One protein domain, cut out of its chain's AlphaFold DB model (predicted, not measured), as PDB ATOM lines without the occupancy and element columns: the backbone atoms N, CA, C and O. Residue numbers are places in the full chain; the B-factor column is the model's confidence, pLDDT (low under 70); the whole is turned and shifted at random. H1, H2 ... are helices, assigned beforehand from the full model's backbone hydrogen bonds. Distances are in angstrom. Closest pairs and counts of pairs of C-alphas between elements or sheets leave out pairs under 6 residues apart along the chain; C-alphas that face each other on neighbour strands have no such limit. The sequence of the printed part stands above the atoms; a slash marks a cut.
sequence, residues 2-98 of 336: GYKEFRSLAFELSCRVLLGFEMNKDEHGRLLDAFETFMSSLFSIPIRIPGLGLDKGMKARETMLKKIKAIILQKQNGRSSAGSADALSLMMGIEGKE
ATOM      1  N   GLY A   2      -7.280 -18.925 -13.008       62.56
ATOM      2  CA  GLY A   2      -7.359 -19.521 -11.676       62.56
ATOM      3  C   GLY A   2      -8.746 -19.450 -11.029       62.56
ATOM      4  O   GLY A   2      -9.727 -18.978 -11.597       62.56
ATOM      5  N   TYR A   3      -8.805 -19.901  -9.774       68.62
ATOM      6  CA  TYR A   3      -9.972 -19.797  -8.887       68.62
ATOM      7  C   TYR A   3     -10.530 -18.361  -8.773       68.62
ATOM      8  O   TYR A   3     -11.733 -18.168  -8.602       68.62
ATOM      9  N   LYS A   4      -9.667 -17.342  -8.904       73.19
ATOM     10  CA  LYS A   4     -10.018 -15.922  -8.751       73.19
ATOM     11  C   LYS A   4     -10.933 -15.427  -9.875       73.19
ATOM     12  O   LYS A   4     -11.898 -14.713  -9.612       73.19
ATOM     13  N   GLU A   5     -10.658 -15.823 -11.110       77.19
ATOM     14  CA  GLU A   5     -11.415 -15.424 -12.292       77.19
ATOM     15  C   GLU A   5     -12.782 -16.115 -12.326       77.19
ATOM     16  O   GLU A   5     -13.790 -15.456 -12.579       77.19
ATOM     17  N   PHE A   6     -12.842 -17.403 -11.965       79.44
ATOM     18  CA  PHE A   6     -14.116 -18.109 -11.803       79.44
ATOM     19  C   PHE A   6     -14.992 -17.452 -10.730       79.44
ATOM     20  O   PHE A   6     -16.174 -17.214 -10.958       79.44
ATOM     21  N   ARG A   7     -14.410 -17.096  -9.578       78.31
ATOM     22  CA  ARG A   7     -15.130 -16.405  -8.500       78.31
ATOM     23  C   ARG A   7     -15.685 -15.051  -8.952       78.31
ATOM     24  O   ARG A   7     -16.828 -14.728  -8.647       78.31
ATOM     25  N   SER A   8     -14.882 -14.278  -9.683       83.31
ATOM     26  CA  SER A   8     -15.277 -12.987 -10.259       83.31
ATOM     27  C   SER A   8     -16.468 -13.127 -11.210       83.31
ATOM     28  O   SER A   8     -17.440 -12.379 -11.093       83.31
ATOM     29  N   LEU A   9     -16.410 -14.113 -12.110       82.00
ATOM     30  CA  LEU A   9     -17.466 -14.404 -13.077       82.00
ATOM     31  C   LEU A   9     -18.742 -14.918 -12.395       82.00
ATOM     32  O   LEU A   9     -19.833 -14.441 -12.688       82.00
ATOM     33  N   ALA A  10     -18.618 -15.860 -11.458       80.88
ATOM     34  CA  ALA A  10     -19.757 -16.410 -10.726       80.88
ATOM     35  C   ALA A  10     -20.493 -15.327  -9.924       80.88
ATOM     36  O   ALA A  10     -21.724 -15.305  -9.898       80.88
ATOM     37  N   PHE A  11     -19.749 -14.405  -9.303       84.06
ATOM     38  CA  PHE A  11     -20.319 -13.249  -8.617       84.06
ATOM     39  C   PHE A  11     -21.077 -12.336  -9.587       84.06
ATOM     40  O   PHE A  11     -22.232 -12.000  -9.336       84.06
ATOM     41  N   GLU A  12     -20.462 -11.994 -10.721       83.12
ATOM     42  CA  GLU A  12     -21.072 -11.143 -11.745       83.12
ATOM     43  C   GLU A  12     -22.371 -11.737 -12.298       83.12
ATOM     44  O   GLU A  12     -23.405 -11.067 -12.298       83.12
ATOM     45  N   LEU A  13     -22.341 -13.012 -12.695       81.25
ATOM     46  CA  LEU A  13     -23.516 -13.729 -13.187       81.25
ATOM     47  C   LEU A  13     -24.615 -13.790 -12.126       81.25
ATOM     48  O   LEU A  13     -25.775 -13.541 -12.438       81.25
ATOM     49  N   SER A  14     -24.257 -14.057 -10.865       81.50
ATOM     50  CA  SER A  14     -25.225 -14.081  -9.764       81.50
ATOM     51  C   SER A  14     -25.884 -12.714  -9.570       81.50
ATOM     52  O   SER A  14     -27.103 -12.637  -9.454       81.50
ATOM     53  N   CYS A  15     -25.112 -11.624  -9.577       81.38
ATOM     54  CA  CYS A  15     -25.658 -10.269  -9.480       81.38
ATOM     55  C   CYS A  15     -26.555  -9.927 -10.673       81.38
ATOM     56  O   CYS A  15     -27.633  -9.370 -10.480       81.38
ATOM     57  N   ARG A  16     -26.156 -10.296 -11.892       80.31
ATOM     58  CA  ARG A  16     -26.946 -10.044 -13.099       80.31
ATOM     59  C   ARG A  16     -28.274 -10.798 -13.072       80.31
ATOM     60  O   ARG A  16     -29.311 -10.190 -13.297       80.31
ATOM     61  N   VAL A  17     -28.250 -12.092 -12.752       76.25
ATOM     62  CA  VAL A  17     -29.450 -12.946 -12.718       76.25
ATOM     63  C   VAL A  17     -30.387 -12.557 -11.571       76.25
ATOM     64  O   VAL A  17     -31.600 -12.485 -11.762       76.25
ATOM     65  N   LEU A  18     -29.846 -12.298 -10.375       74.25
ATOM     66  CA  LEU A  18     -30.669 -12.049  -9.188       74.25
ATOM     67  C   LEU A  18     -31.160 -10.607  -9.078       74.25
ATOM     68  O   LEU A  18     -32.246 -10.384  -8.560       74.25
ATOM     69  N   LEU A  19     -30.344  -9.636  -9.487       74.50
ATOM     70  CA  LEU A  19     -30.581  -8.216  -9.210       74.50
ATOM     71  C   LEU A  19     -30.749  -7.379 -10.490       74.50
ATOM     72  O   LEU A  19     -31.130  -6.211 -10.395       74.50
ATOM     73  N   GLY A  20     -30.463  -7.945 -11.669       72.12
ATOM     74  CA  GLY A  20     -30.753  -7.328 -12.967       72.12
ATOM     75  C   GLY A  20     -30.006  -6.029 -13.245       72.12
ATOM     76  O   GLY A  20     -30.568  -5.135 -13.871       72.12
ATOM     77  N   PHE A  21     -28.774  -5.881 -12.749       68.81
ATOM     78  CA  PHE A  21     -27.965  -4.691 -13.010       68.81
ATOM     79  C   PHE A  21     -26.582  -5.051 -13.542       68.81
ATOM     80  O   PHE A  21     -25.974  -6.044 -13.138       68.81
ATOM     81  N   GLU A  22     -26.087  -4.206 -14.442       69.62
ATOM     82  CA  GLU A  22     -24.712  -4.259 -14.917       69.62
ATOM     83  C   GLU A  22     -23.821  -3.431 -13.985       69.62
ATOM     84  O   GLU A  22     -24.189  -2.344 -13.532       69.62
ATOM     85  N   MET A  23     -22.648  -3.971 -13.664       77.12
ATOM     86  CA  MET A  23     -21.638  -3.304 -12.848       77.12
ATOM     87  C   MET A  23     -20.508  -2.829 -13.745       77.12
ATOM     88  O   MET A  23     -19.993  -3.598 -14.556       77.12
ATOM     89  N   ASN A  24     -20.055  -1.592 -13.555       84.50
ATOM     90  CA  ASN A  24     -18.749  -1.216 -14.088       84.50
ATOM     91  C   ASN A  24     -17.625  -1.924 -13.300       84.50
ATOM     92  O   ASN A  24     -17.851  -2.462 -12.212       84.50
ATOM     93  N   LYS A  25     -16.399  -1.920 -13.841       82.31
ATOM     94  CA  LYS A  25     -15.254  -2.637 -13.247       82.31
ATOM     95  C   LYS A  25     -14.974  -2.231 -11.792       82.31
ATOM     96  O   LYS A  25     -14.684  -3.096 -10.968       82.31
ATOM     97  N   ASP A  26     -15.113  -0.948 -11.464       84.88
ATOM     98  CA  ASP A  26     -14.835  -0.424 -10.120       84.88
ATOM     99  C   ASP A  26     -15.935  -0.781  -9.111       84.88
ATOM    100  O   ASP A  26     -15.680  -0.978  -7.921       84.88
ATOM    101  N   GLU A  27     -17.189  -0.843  -9.556       84.94
ATOM    102  CA  GLU A  27     -18.312  -1.323  -8.751       84.94
ATOM    103  C   GLU A  27     -18.232  -2.826  -8.509       84.94
ATOM    104  O   GLU A  27     -18.434  -3.259  -7.373       84.94
ATOM    105  N   HIS A  28     -17.890  -3.592  -9.547       87.94
ATOM    106  CA  HIS A  28     -17.691  -5.035  -9.456       87.94
ATOM    107  C   HIS A  28     -16.615  -5.370  -8.421       87.94
ATOM    108  O   HIS A  28     -16.902  -6.094  -7.469       87.94
ATOM    109  N   GLY A  29     -15.424  -4.767  -8.532       87.56
ATOM    110  CA  GLY A  29     -14.316  -5.021  -7.606       87.56
ATOM    111  C   GLY A  29     -14.678  -4.722  -6.149       87.56
ATOM    112  O   GLY A  29     -14.500  -5.570  -5.277       87.56
ATOM    113  N   ARG A  30     -15.283  -3.556  -5.880       89.50
ATOM    114  CA  ARG A  30     -15.683  -3.166  -4.515       89.50
ATOM    115  C   ARG A  30     -16.738  -4.087  -3.910       89.50
ATOM    116  O   ARG A  30     -16.674  -4.391  -2.719       89.50
ATOM    117  N   LEU A  31     -17.736  -4.490  -4.694       87.62
ATOM    118  CA  LEU A  31     -18.781  -5.387  -4.208       87.62
ATOM    119  C   LEU A  31     -18.266  -6.811  -4.017       87.62
ATOM    120  O   LEU A  31     -18.642  -7.448  -3.032       87.62
ATOM    121  N   LEU A  32     -17.386  -7.283  -4.902       87.56
ATOM    122  CA  LEU A  32     -16.726  -8.571  -4.742       87.56
ATOM    123  C   LEU A  32     -15.895  -8.587  -3.452       87.56
ATOM    124  O   LEU A  32     -16.060  -9.503  -2.652       87.56
ATOM    125  N   ASP A  33     -15.089  -7.554  -3.190       89.69
ATOM    126  CA  ASP A  33     -14.283  -7.437  -1.964       89.69
ATOM    127  C   ASP A  33     -15.149  -7.378  -0.694       89.69
ATOM    128  O   ASP A  33     -14.820  -7.980   0.337       89.69
ATOM    129  N   ALA A  34     -16.292  -6.685  -0.754       85.44
ATOM    130  CA  ALA A  34     -17.260  -6.681   0.337       85.44
ATOM    131  C   ALA A  34     -17.854  -8.083   0.553       85.44
ATOM    132  O   ALA A  34     -17.898  -8.571   1.682       85.44
ATOM    133  N   PHE A  35     -18.260  -8.772  -0.513       86.19
ATOM    134  CA  PHE A  35     -18.784 -10.134  -0.433       86.19
ATOM    135  C   PHE A  35     -17.761 -11.114   0.167       86.19
ATOM    136  O   PHE A  35     -18.090 -11.893   1.059       86.19
ATOM    137  N   GLU A  36     -16.499 -11.024  -0.241       84.25
ATOM    138  CA  GLU A  36     -15.388 -11.816   0.300       84.25
ATOM    139  C   GLU A  36     -15.170 -11.597   1.795       84.25
ATOM    140  O   GLU A  36     -15.026 -12.538   2.583       84.25
ATOM    141  N   THR A  37     -15.146 -10.323   2.188       84.50
ATOM    142  CA  THR A  37     -14.981  -9.909   3.578       84.50
ATOM    143  C   THR A  37     -16.142 -10.435   4.411       84.50
ATOM    144  O   THR A  37     -15.939 -10.950   5.508       84.50
ATOM    145  N   PHE A  38     -17.363 -10.374   3.881       82.69
ATOM    146  CA  PHE A  38     -18.536 -10.940   4.529       82.69
ATOM    147  C   PHE A  38     -18.417 -12.462   4.702       82.69
ATOM    148  O   PHE A  38     -18.547 -12.955   5.822       82.69
ATOM    149  N   MET A  39     -18.101 -13.197   3.632       76.56
ATOM    150  CA  MET A  39     -18.003 -14.663   3.653       76.56
ATOM    151  C   MET A  39     -16.905 -15.167   4.594       76.56
ATOM    152  O   MET A  39     -17.136 -16.088   5.375       76.56
ATOM    153  N   SER A  40     -15.727 -14.541   4.575       77.81
ATOM    154  CA  SER A  40     -14.629 -14.883   5.493       77.81
ATOM    155  C   SER A  40     -14.956 -14.573   6.959       77.81
ATOM    156  O   SER A  40     -14.443 -15.232   7.863       77.81
ATOM    157  N   SER A  41     -15.859 -13.620   7.211       77.06
ATOM    158  CA  SER A  41     -16.271 -13.234   8.564       77.06
ATOM    159  C   SER A  41     -17.303 -14.174   9.193       77.06
ATOM    160  O   SER A  41     -17.459 -14.148  10.417       77.06
ATOM    161  N   LEU A  42     -17.970 -15.030   8.407       66.88
ATOM    162  CA  LEU A  42     -18.983 -15.977   8.901       66.88
ATOM    163  C   LEU A  42     -18.437 -16.926   9.977       66.88
ATOM    164  O   LEU A  42     -19.161 -17.290  10.897       66.88
ATOM    165  N   PHE A  43     -17.153 -17.276   9.895       69.69
ATOM    166  CA  PHE A  43     -16.487 -18.197  10.821       69.69
ATOM    167  C   PHE A  43     -15.615 -17.485  11.866       69.69
ATOM    168  O   PHE A  43     -14.782 -18.113  12.518       69.69
ATOM    169  N   SER A  44     -15.770 -16.166  12.011       74.88
ATOM    170  CA  SER A  44     -15.029 -15.385  13.005       74.88
ATOM    171  C   SER A  44     -15.606 -15.538  14.415       74.88
ATOM    172  O   SER A  44     -16.702 -16.051  14.602       74.88
ATOM    173  N   ILE A  45     -14.867 -15.088  15.429       70.94
ATOM    174  CA  ILE A  45     -15.354 -15.061  16.816       70.94
ATOM    175  C   ILE A  45     -16.546 -14.082  16.908       70.94
ATOM    176  O   ILE A  45     -16.454 -12.979  16.361       70.94
ATOM    177  N   PRO A  46     -17.642 -14.422  17.620       70.81
ATOM    178  CA  PRO A  46     -18.880 -13.634  17.679       70.81
ATOM    179  C   PRO A  46     -18.786 -12.397  18.578       70.81
ATOM    180  O   PRO A  46     -19.671 -12.128  19.385       70.81
ATOM    181  N   ILE A  47     -17.697 -11.645  18.483       73.75
ATOM    182  CA  ILE A  47     -17.473 -10.460  19.303       73.75
ATOM    183  C   ILE A  47     -17.251  -9.277  18.369       73.75
ATOM    184  O   ILE A  47     -16.323  -9.257  17.556       73.75
ATOM    185  N   ARG A  48     -18.128  -8.275  18.479       74.06
ATOM    186  CA  ARG A  48     -18.090  -7.065  17.654       74.06
ATOM    187  C   ARG A  48     -17.109  -6.050  18.244       74.06
ATOM    188  O   ARG A  48     -17.514  -5.071  18.857       74.06
ATOM    189  N   ILE A  49     -15.818  -6.302  18.053       83.44
ATOM    190  CA  ILE A  49     -14.745  -5.343  18.355       83.44
ATOM    191  C   ILE A  49     -14.263  -4.715  17.041       83.44
ATOM    192  O   ILE A  49     -14.055  -5.459  16.076       83.44
ATOM    193  N   PRO A  50     -14.059  -3.382  16.984       87.69
ATOM    194  CA  PRO A  50     -13.564  -2.704  15.791       87.69
ATOM    195  C   PRO A  50     -12.334  -3.391  15.182       87.69
ATOM    196  O   PRO A  50     -11.327  -3.597  15.854       87.69
ATOM    197  N   GLY A  51     -12.419  -3.757  13.902       80.75
ATOM    198  CA  GLY A  51     -11.321  -4.394  13.163       80.75
ATOM    199  C   GLY A  51     -11.222  -5.923  13.279       80.75
ATOM    200  O   GLY A  51     -10.478  -6.527  12.495       80.75
ATOM    201  N   LEU A  52     -11.991  -6.568  14.167       86.44
ATOM    202  CA  LEU A  52     -12.142  -8.030  14.182       86.44
ATOM    203  C   LEU A  52     -13.100  -8.518  13.086       86.44
ATOM    204  O   LEU A  52     -13.785  -7.729  12.434       86.44
ATOM    205  N   GLY A  53     -13.133  -9.837  12.873       81.25
ATOM    206  CA  GLY A  53     -13.892 -10.473  11.792       81.25
ATOM    207  C   GLY A  53     -15.368 -10.071  11.770       81.25
ATOM    208  O   GLY A  53     -15.832  -9.562  10.758       81.25
ATOM    209  N   LEU A  54     -16.091 -10.184  12.892       77.69
ATOM    210  CA  LEU A  54     -17.513  -9.829  12.929       77.69
ATOM    211  C   LEU A  54     -17.760  -8.344  12.599       77.69
ATOM    212  O   LEU A  54     -18.687  -8.033  11.856       77.69
ATOM    213  N   ASP A  55     -16.922  -7.426  13.092       83.62
ATOM    214  CA  ASP A  55     -17.028  -5.994  12.766       83.62
ATOM    215  C   ASP A  55     -16.799  -5.724  11.269       83.62
ATOM    216  O   ASP A  55     -17.587  -5.021  10.632       83.62
ATOM    217  N   LYS A  56     -15.763  -6.339  10.683       88.12
ATOM    218  CA  LYS A  56     -15.474  -6.261   9.243       88.12
ATOM    219  C   LYS A  56     -16.621  -6.828   8.404       88.12
ATOM    220  O   LYS A  56     -17.054  -6.180   7.452       88.12
ATOM    221  N   GLY A  57     -17.156  -7.985   8.789       80.25
ATOM    222  CA  GLY A  57     -18.299  -8.614   8.132       80.25
ATOM    223  C   GLY A  57     -19.559  -7.750   8.174       80.25
ATOM    224  O   GLY A  57     -20.246  -7.622   7.162       80.25
ATOM    225  N   MET A  58     -19.840  -7.089   9.301       79.31
ATOM    226  CA  MET A  58     -20.989  -6.184   9.426       79.31
ATOM    227  C   MET A  58     -20.854  -4.940   8.535       79.31
ATOM    228  O   MET A  58     -21.809  -4.581   7.849       79.31
ATOM    229  N   LYS A  59     -19.665  -4.329   8.456       87.44
ATOM    230  CA  LYS A  59     -19.393  -3.202   7.539       87.44
ATOM    231  C   LYS A  59     -19.509  -3.606   6.066       87.44
ATOM    232  O   LYS A  59     -20.065  -2.872   5.244       87.44
ATOM    233  N   ALA A  60     -19.025  -4.799   5.731       82.12
ATOM    234  CA  ALA A  60     -19.168  -5.363   4.396       82.12
ATOM    235  C   ALA A  60     -20.644  -5.609   4.038       82.12
ATOM    236  O   ALA A  60     -21.099  -5.233   2.957       82.12
ATOM    237  N   ARG A  61     -21.426  -6.152   4.981       83.12
ATOM    238  CA  ARG A  61     -22.878  -6.329   4.846       83.12
ATOM    239  C   ARG A  61     -23.595  -5.002   4.597       83.12
ATOM    240  O   ARG A  61     -24.413  -4.925   3.686       83.12
ATOM    241  N   GLU A  62     -23.290  -3.960   5.368       83.19
ATOM    242  CA  GLU A  62     -23.867  -2.620   5.176       83.19
ATOM    243  C   GLU A  62     -23.564  -2.061   3.779       83.19
ATOM    244  O   GLU A  62     -24.460  -1.530   3.119       83.19
ATOM    245  N   THR A  63     -22.333  -2.248   3.298       84.31
ATOM    246  CA  THR A  63     -21.918  -1.856   1.943       84.31
ATOM    247  C   THR A  63     -22.769  -2.539   0.869       84.31
ATOM    248  O   THR A  63     -23.323  -1.859   0.000       84.31
ATOM    249  N   MET A  64     -22.939  -3.863   0.952       83.81
ATOM    250  CA  MET A  64     -23.764  -4.617   0.000       83.81
ATOM    251  C   MET A  64     -25.240  -4.197   0.066       83.81
ATOM    252  O   MET A  64     -25.859  -3.919  -0.962       83.81
ATOM    253  N   LEU A  65     -25.803  -4.069   1.275       78.75
ATOM    254  CA  LEU A  65     -27.200  -3.668   1.471       78.75
ATOM    255  C   LEU A  65     -27.491  -2.264   0.937       78.75
ATOM    256  O   LEU A  65     -28.574  -2.032   0.401       78.75
ATOM    257  N   LYS A  66     -26.543  -1.325   1.049       82.25
ATOM    258  CA  LYS A  66     -26.695   0.026   0.493       82.25
ATOM    259  C   LYS A  66     -26.897  -0.009  -1.025       82.25
ATOM    260  O   LYS A  66     -27.760   0.706  -1.531       82.25
ATOM    261  N   LYS A  67     -26.149  -0.853  -1.745       81.25
ATOM    262  CA  LYS A  67     -26.294  -1.003  -3.202       81.25
ATOM    263  C   LYS A  67     -27.605  -1.698  -3.571       81.25
ATOM    264  O   LYS A  67     -28.312  -1.196  -4.438       81.25
ATOM    265  N   ILE A  68     -27.971  -2.776  -2.872       79.56
ATOM    266  CA  ILE A  68     -29.250  -3.477  -3.090       79.56
ATOM    267  C   ILE A  68     -30.433  -2.517  -2.902       79.56
ATOM    268  O   ILE A  68     -31.317  -2.456  -3.752       79.56
ATOM    269  N   LYS A  69     -30.423  -1.695  -1.843       76.06
ATOM    270  CA  LYS A  69     -31.455  -0.666  -1.619       76.06
ATOM    271  C   LYS A  69     -31.548   0.334  -2.771       76.06
ATOM    272  O   LYS A  69     -32.650   0.663  -3.194       76.06
ATOM    273  N   ALA A  70     -30.413   0.810  -3.284       80.44
ATOM    274  CA  ALA A  70     -30.403   1.734  -4.416       80.44
ATOM    275  C   ALA A  70     -31.033   1.111  -5.675       80.44
ATOM    276  O   ALA A  70     -31.791   1.785  -6.366       80.44
ATOM    277  N   ILE A  71     -30.775  -0.176  -5.929       75.31
ATOM    278  CA  ILE A  71     -31.355  -0.918  -7.060       75.31
ATOM    279  C   ILE A  71     -32.870  -1.067  -6.901       75.31
ATOM    280  O   ILE A  71     -33.608  -0.783  -7.840       75.31
ATOM    281  N   ILE A  72     -33.345  -1.448  -5.709       74.06
ATOM    282  CA  ILE A  72     -34.786  -1.555  -5.423       74.06
ATOM    283  C   ILE A  72     -35.481  -0.217  -5.705       74.06
ATOM    284  O   ILE A  72     -36.480  -0.183  -6.418       74.06
ATOM    285  N   LEU A  73     -34.919   0.896  -5.223       76.81
ATOM    286  CA  LEU A  73     -35.476   2.232  -5.459       76.81
ATOM    287  C   LEU A  73     -35.454   2.632  -6.942       76.81
ATOM    288  O   LEU A  73     -36.378   3.289  -7.415       76.81
ATOM    289  N   GLN A  74     -34.417   2.262  -7.697       76.19
ATOM    290  CA  GLN A  74     -34.372   2.508  -9.143       76.19
ATOM    291  C   GLN A  74     -35.476   1.745  -9.883       76.19
ATOM    292  O   GLN A  74     -36.165   2.336 -10.717       76.19
ATOM    293  N   LYS A  75     -35.679   0.470  -9.531       74.31
ATOM    294  CA  LYS A  75     -36.712  -0.399 -10.110       74.31
ATOM    295  C   LYS A  75     -38.129   0.076  -9.769       74.31
ATOM    296  O   LYS A  75     -38.959   0.159 -10.666       74.31
ATOM    297  N   GLN A  76     -38.391   0.475  -8.519       69.75
ATOM    298  CA  GLN A  76     -39.695   1.028  -8.104       69.75
ATOM    299  C   GLN A  76     -40.066   2.311  -8.855       69.75
ATOM    300  O   GLN A  76     -41.231   2.546  -9.147       69.75
ATOM    301  N   ASN A  77     -39.075   3.134  -9.204       75.06
ATOM    302  CA  ASN A  77     -39.292   4.384  -9.932       75.06
ATOM    303  C   ASN A  77     -39.370   4.201 -11.462       75.06
ATOM    304  O   ASN A  77     -39.250   5.182 -12.197       75.06
ATOM    305  N   GLY A  78     -39.499   2.965 -11.961       66.00
ATOM    306  CA  GLY A  78     -39.631   2.671 -13.393       66.00
ATOM    307  C   GLY A  78     -38.365   2.913 -14.225       66.00
ATOM    308  O   GLY A  78     -38.421   2.875 -15.452       66.00
ATOM    309  N   ARG A  79     -37.205   3.153 -13.596       56.22
ATOM    310  CA  ARG A  79     -35.917   3.346 -14.289       56.22
ATOM    311  C   ARG A  79     -35.192   2.013 -14.480       56.22
ATOM    312  O   ARG A  79     -34.049   1.852 -14.056       56.22
ATOM    313  N   SER A  80     -35.869   1.050 -15.093       54.78
ATOM    314  CA  SER A  80     -35.301  -0.268 -15.381       54.78
ATOM    315  C   SER A  80     -34.489  -0.209 -16.677       54.78
ATOM    316  O   SER A  80     -35.048  -0.031 -17.757       54.78
ATOM    317  N   SER A  81     -33.166  -0.361 -16.590       49.06
ATOM    318  CA  SER A  81     -32.330  -0.579 -17.771       49.06
ATOM    319  C   SER A  81     -32.570  -1.987 -18.327       49.06
ATOM    320  O   SER A  81     -32.227  -2.966 -17.676       49.06
ATOM    321  N   ALA A  82     -33.132  -2.049 -19.536       46.50
ATOM    322  CA  ALA A  82     -33.105  -3.166 -20.487       46.50
ATOM    323  C   ALA A  82     -33.701  -4.531 -20.050       46.50
ATOM    324  O   ALA A  82     -33.012  -5.422 -19.566       46.50
ATOM    325  N   GLY A  83     -34.976  -4.745 -20.398       49.28
ATOM    326  CA  GLY A  83     -35.378  -5.839 -21.304       49.28
ATOM    327  C   GLY A  83     -35.429  -7.296 -20.819       49.28
ATOM    328  O   GLY A  83     -35.804  -8.147 -21.617       49.28
ATOM    329  N   SER A  84     -35.105  -7.615 -19.567       51.41
ATOM    330  CA  SER A  84     -35.257  -8.972 -19.014       51.41
ATOM    331  C   SER A  84     -35.740  -8.897 -17.566       51.41
ATOM    332  O   SER A  84     -35.217  -8.111 -16.778       51.41
ATOM    333  N   ALA A  85     -36.774  -9.668 -17.224       62.47
ATOM    334  CA  ALA A  85     -37.317  -9.714 -15.872       62.47
ATOM    335  C   ALA A  85     -36.370 -10.507 -14.955       62.47
ATOM    336  O   ALA A  85     -36.459 -11.724 -14.862       62.47
ATOM    337  N   ASP A  86     -35.434  -9.828 -14.290       72.25
ATOM    338  CA  ASP A  86     -34.591 -10.460 -13.270       72.25
ATOM    339  C   ASP A  86     -35.407 -10.918 -12.050       72.25
ATOM    340  O   ASP A  86     -36.518 -10.438 -11.802       72.25
ATOM    341  N   ALA A  87     -34.828 -11.821 -11.252       72.06
ATOM    342  CA  ALA A  87     -35.525 -12.418 -10.116       72.06
ATOM    343  C   ALA A  87     -36.050 -11.371  -9.115       72.06
ATOM    344  O   ALA A  87     -37.137 -11.544  -8.567       72.06
ATOM    345  N   LEU A  88     -35.316 -10.277  -8.879       68.12
ATOM    346  CA  LEU A  88     -35.754  -9.203  -7.986       68.12
ATOM    347  C   LEU A  88     -36.944  -8.429  -8.560       68.12
ATOM    348  O   LEU A  88     -37.882  -8.148  -7.819       68.12
ATOM    349  N   SER A  89     -36.937  -8.120  -9.856       68.12
ATOM    350  CA  SER A  89     -38.077  -7.479 -10.526       68.12
ATOM    351  C   SER A  89     -39.339  -8.344 -10.457       68.12
ATOM    352  O   SER A  89     -40.414  -7.827 -10.167       68.12
ATOM    353  N   LEU A  90     -39.198  -9.660 -10.649       70.50
ATOM    354  CA  LEU A  90     -40.303 -10.611 -10.508       70.50
ATOM    355  C   LEU A  90     -40.815 -10.665  -9.068       70.50
ATOM    356  O   LEU A  90     -42.011 -10.526  -8.853       70.50
ATOM    357  N   MET A  91     -39.922 -10.757  -8.074       65.50
ATOM    358  CA  MET A  91     -40.299 -10.725  -6.653       65.50
ATOM    359  C   MET A  91     -41.019  -9.430  -6.253       65.50
ATOM    360  O   MET A  91     -41.905  -9.462  -5.405       65.50
ATOM    361  N   MET A  92     -40.644  -8.291  -6.843       66.25
ATOM    362  CA  MET A  92     -41.284  -6.998  -6.585       66.25
ATOM    363  C   MET A  92     -42.660  -6.855  -7.252       66.25
ATOM    364  O   MET A  92     -43.457  -6.050  -6.782       66.25
ATOM    365  N   GLY A  93     -42.930  -7.602  -8.327       61.38
ATOM    366  CA  GLY A  93     -44.208  -7.594  -9.045       61.38
ATOM    367  C   GLY A  93     -45.287  -8.496  -8.437       61.38
ATOM    368  O   GLY A  93     -46.426  -8.464  -8.895       61.38
ATOM    369  N   ILE A  94     -44.954  -9.293  -7.415       61.00
ATOM    370  CA  ILE A  94     -45.919 -10.127  -6.688       61.00
ATOM    371  C   ILE A  94     -46.714  -9.224  -5.732       61.00
ATOM    372  O   ILE A  94     -46.356  -9.054  -4.566       61.00
ATOM    373  N   GLU A  95     -47.799  -8.625  -6.218       47.78
ATOM    374  CA  GLU A  95     -48.824  -8.024  -5.360       47.78
ATOM    375  C   GLU A  95     -49.918  -9.061  -5.075       47.78
ATOM    376  O   GLU A  95     -50.809  -9.290  -5.886       47.78
ATOM    377  N   GLY A  96     -49.856  -9.714  -3.913       43.59
ATOM    378  CA  GLY A  96     -50.880 -10.675  -3.493       43.59
ATOM    379  C   GLY A  96     -50.345 -11.762  -2.567       43.59
ATOM    380  O   GLY A  96     -49.168 -12.098  -2.589       43.59
ATOM    381  N   LYS A  97     -51.220 -12.313  -1.720       39.66
ATOM    382  CA  LYS A  97     -50.935 -13.370  -0.728       39.66
ATOM    383  C   LYS A  97     -50.674 -14.761  -1.340       39.66
ATOM    384  O   LYS A  97     -50.896 -15.757  -0.659       39.66
ATOM    385  N   GLU A  98     -50.181 -14.858  -2.567       46.00
ATOM    386  CA  GLU A  98     -49.768 -16.140  -3.138       46.00
ATOM    387  C   GLU A  98     -48.246 -16.226  -3.169       46.00
ATOM    388  O   GLU A  98     -47.536 -15.481  -3.842       46.00
TER     389      GLU A  98
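What this domain is: This is residues 2 to 98 of the 336 residues of the protein "Cytochrome P450 26B1" of Crassostrea gigas (UniProt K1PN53). The long helix H3 and helix H2 fold back on each other as an open V, a helical hairpin, while H1 crosses H2 with few contacts and runs toward the last part of H3. The short H4 packs on the last residues of H1. The printed part has 97 residues with four named helices, H1, H2, H3 and H4 in that order, and no named strand; its class is all helix. The whole is loose, with a radius of gyration of the C-alphas of 15.7 A, and its C-alphas span 41 by 37 by 23 A along their three main axes.

Where its parts are: H3, the longest helix, holds residues 53 to 76 and measures 34.6 A from first to last C-alpha; it begins with C-alpha 53 at (-13.892, -10.473, 11.792). H2 holds residues 25 to 41 and measures 24.3 A. H1 holds residues 3 to 19 and measures 23.6 A, beginning with C-alpha 3 at (-9.972, -19.797, -8.887). H4 holds residues 87 to 92 and measures 8.7 A, ending with C-alpha 92 at (-41.284, -6.998, -6.585).

How they stand to each other: H3 touches H2 with residues 53 to 64 alone, and their closest C-alphas are those of Gly 57 and Phe 38, 4.3 A apart. The two helices form a hairpin and run opposite ways at a steep tilt of 45 degrees. H2 and H1 only just touch, with 3 pairs of C-alphas within 8 A; H2 touches H1 with residues 28 to 32 alone, and H1 touches H2 with residues 8 to 12 alone. Their closest C-alphas are those of Leu 32 and Phe 11, 7.1 A apart, and their lines are about perpendicular at 78 degrees. H1 touches H4 with residues 17 to 19 alone, the closest C-alphas being those of Leu 18 and Ala 87, 5.0 A apart. These two run the same way at a shallow tilt of 29 degrees. H1 and H3 are close but not clearly touching, with the C-alphas of Leu 19 and Ile 71 the closest at 7.6 A. H3 and H4 are also close but not clearly touching, with the C-alphas of Lys 75 and Ser 89 the closest at 7.2 A. H2 and H4 are apart. In H1, H2, H3 and H4 every O i to N i+4 pair is within hydrogen-bond range.

The domain as a whole: The two C-alphas farthest apart are those of Gly 2 and Lys 97, at 45.3 A. The printed part has no cut. The link from H1 to H2 is tight, the link from H3 to H4 is short, and the link from H2 to H3, with 11 residues, is long. The mean pLDDT of the printed part is 74.9, and 25 residues are under 70, among them residues 78 to 85 and 91 to 98.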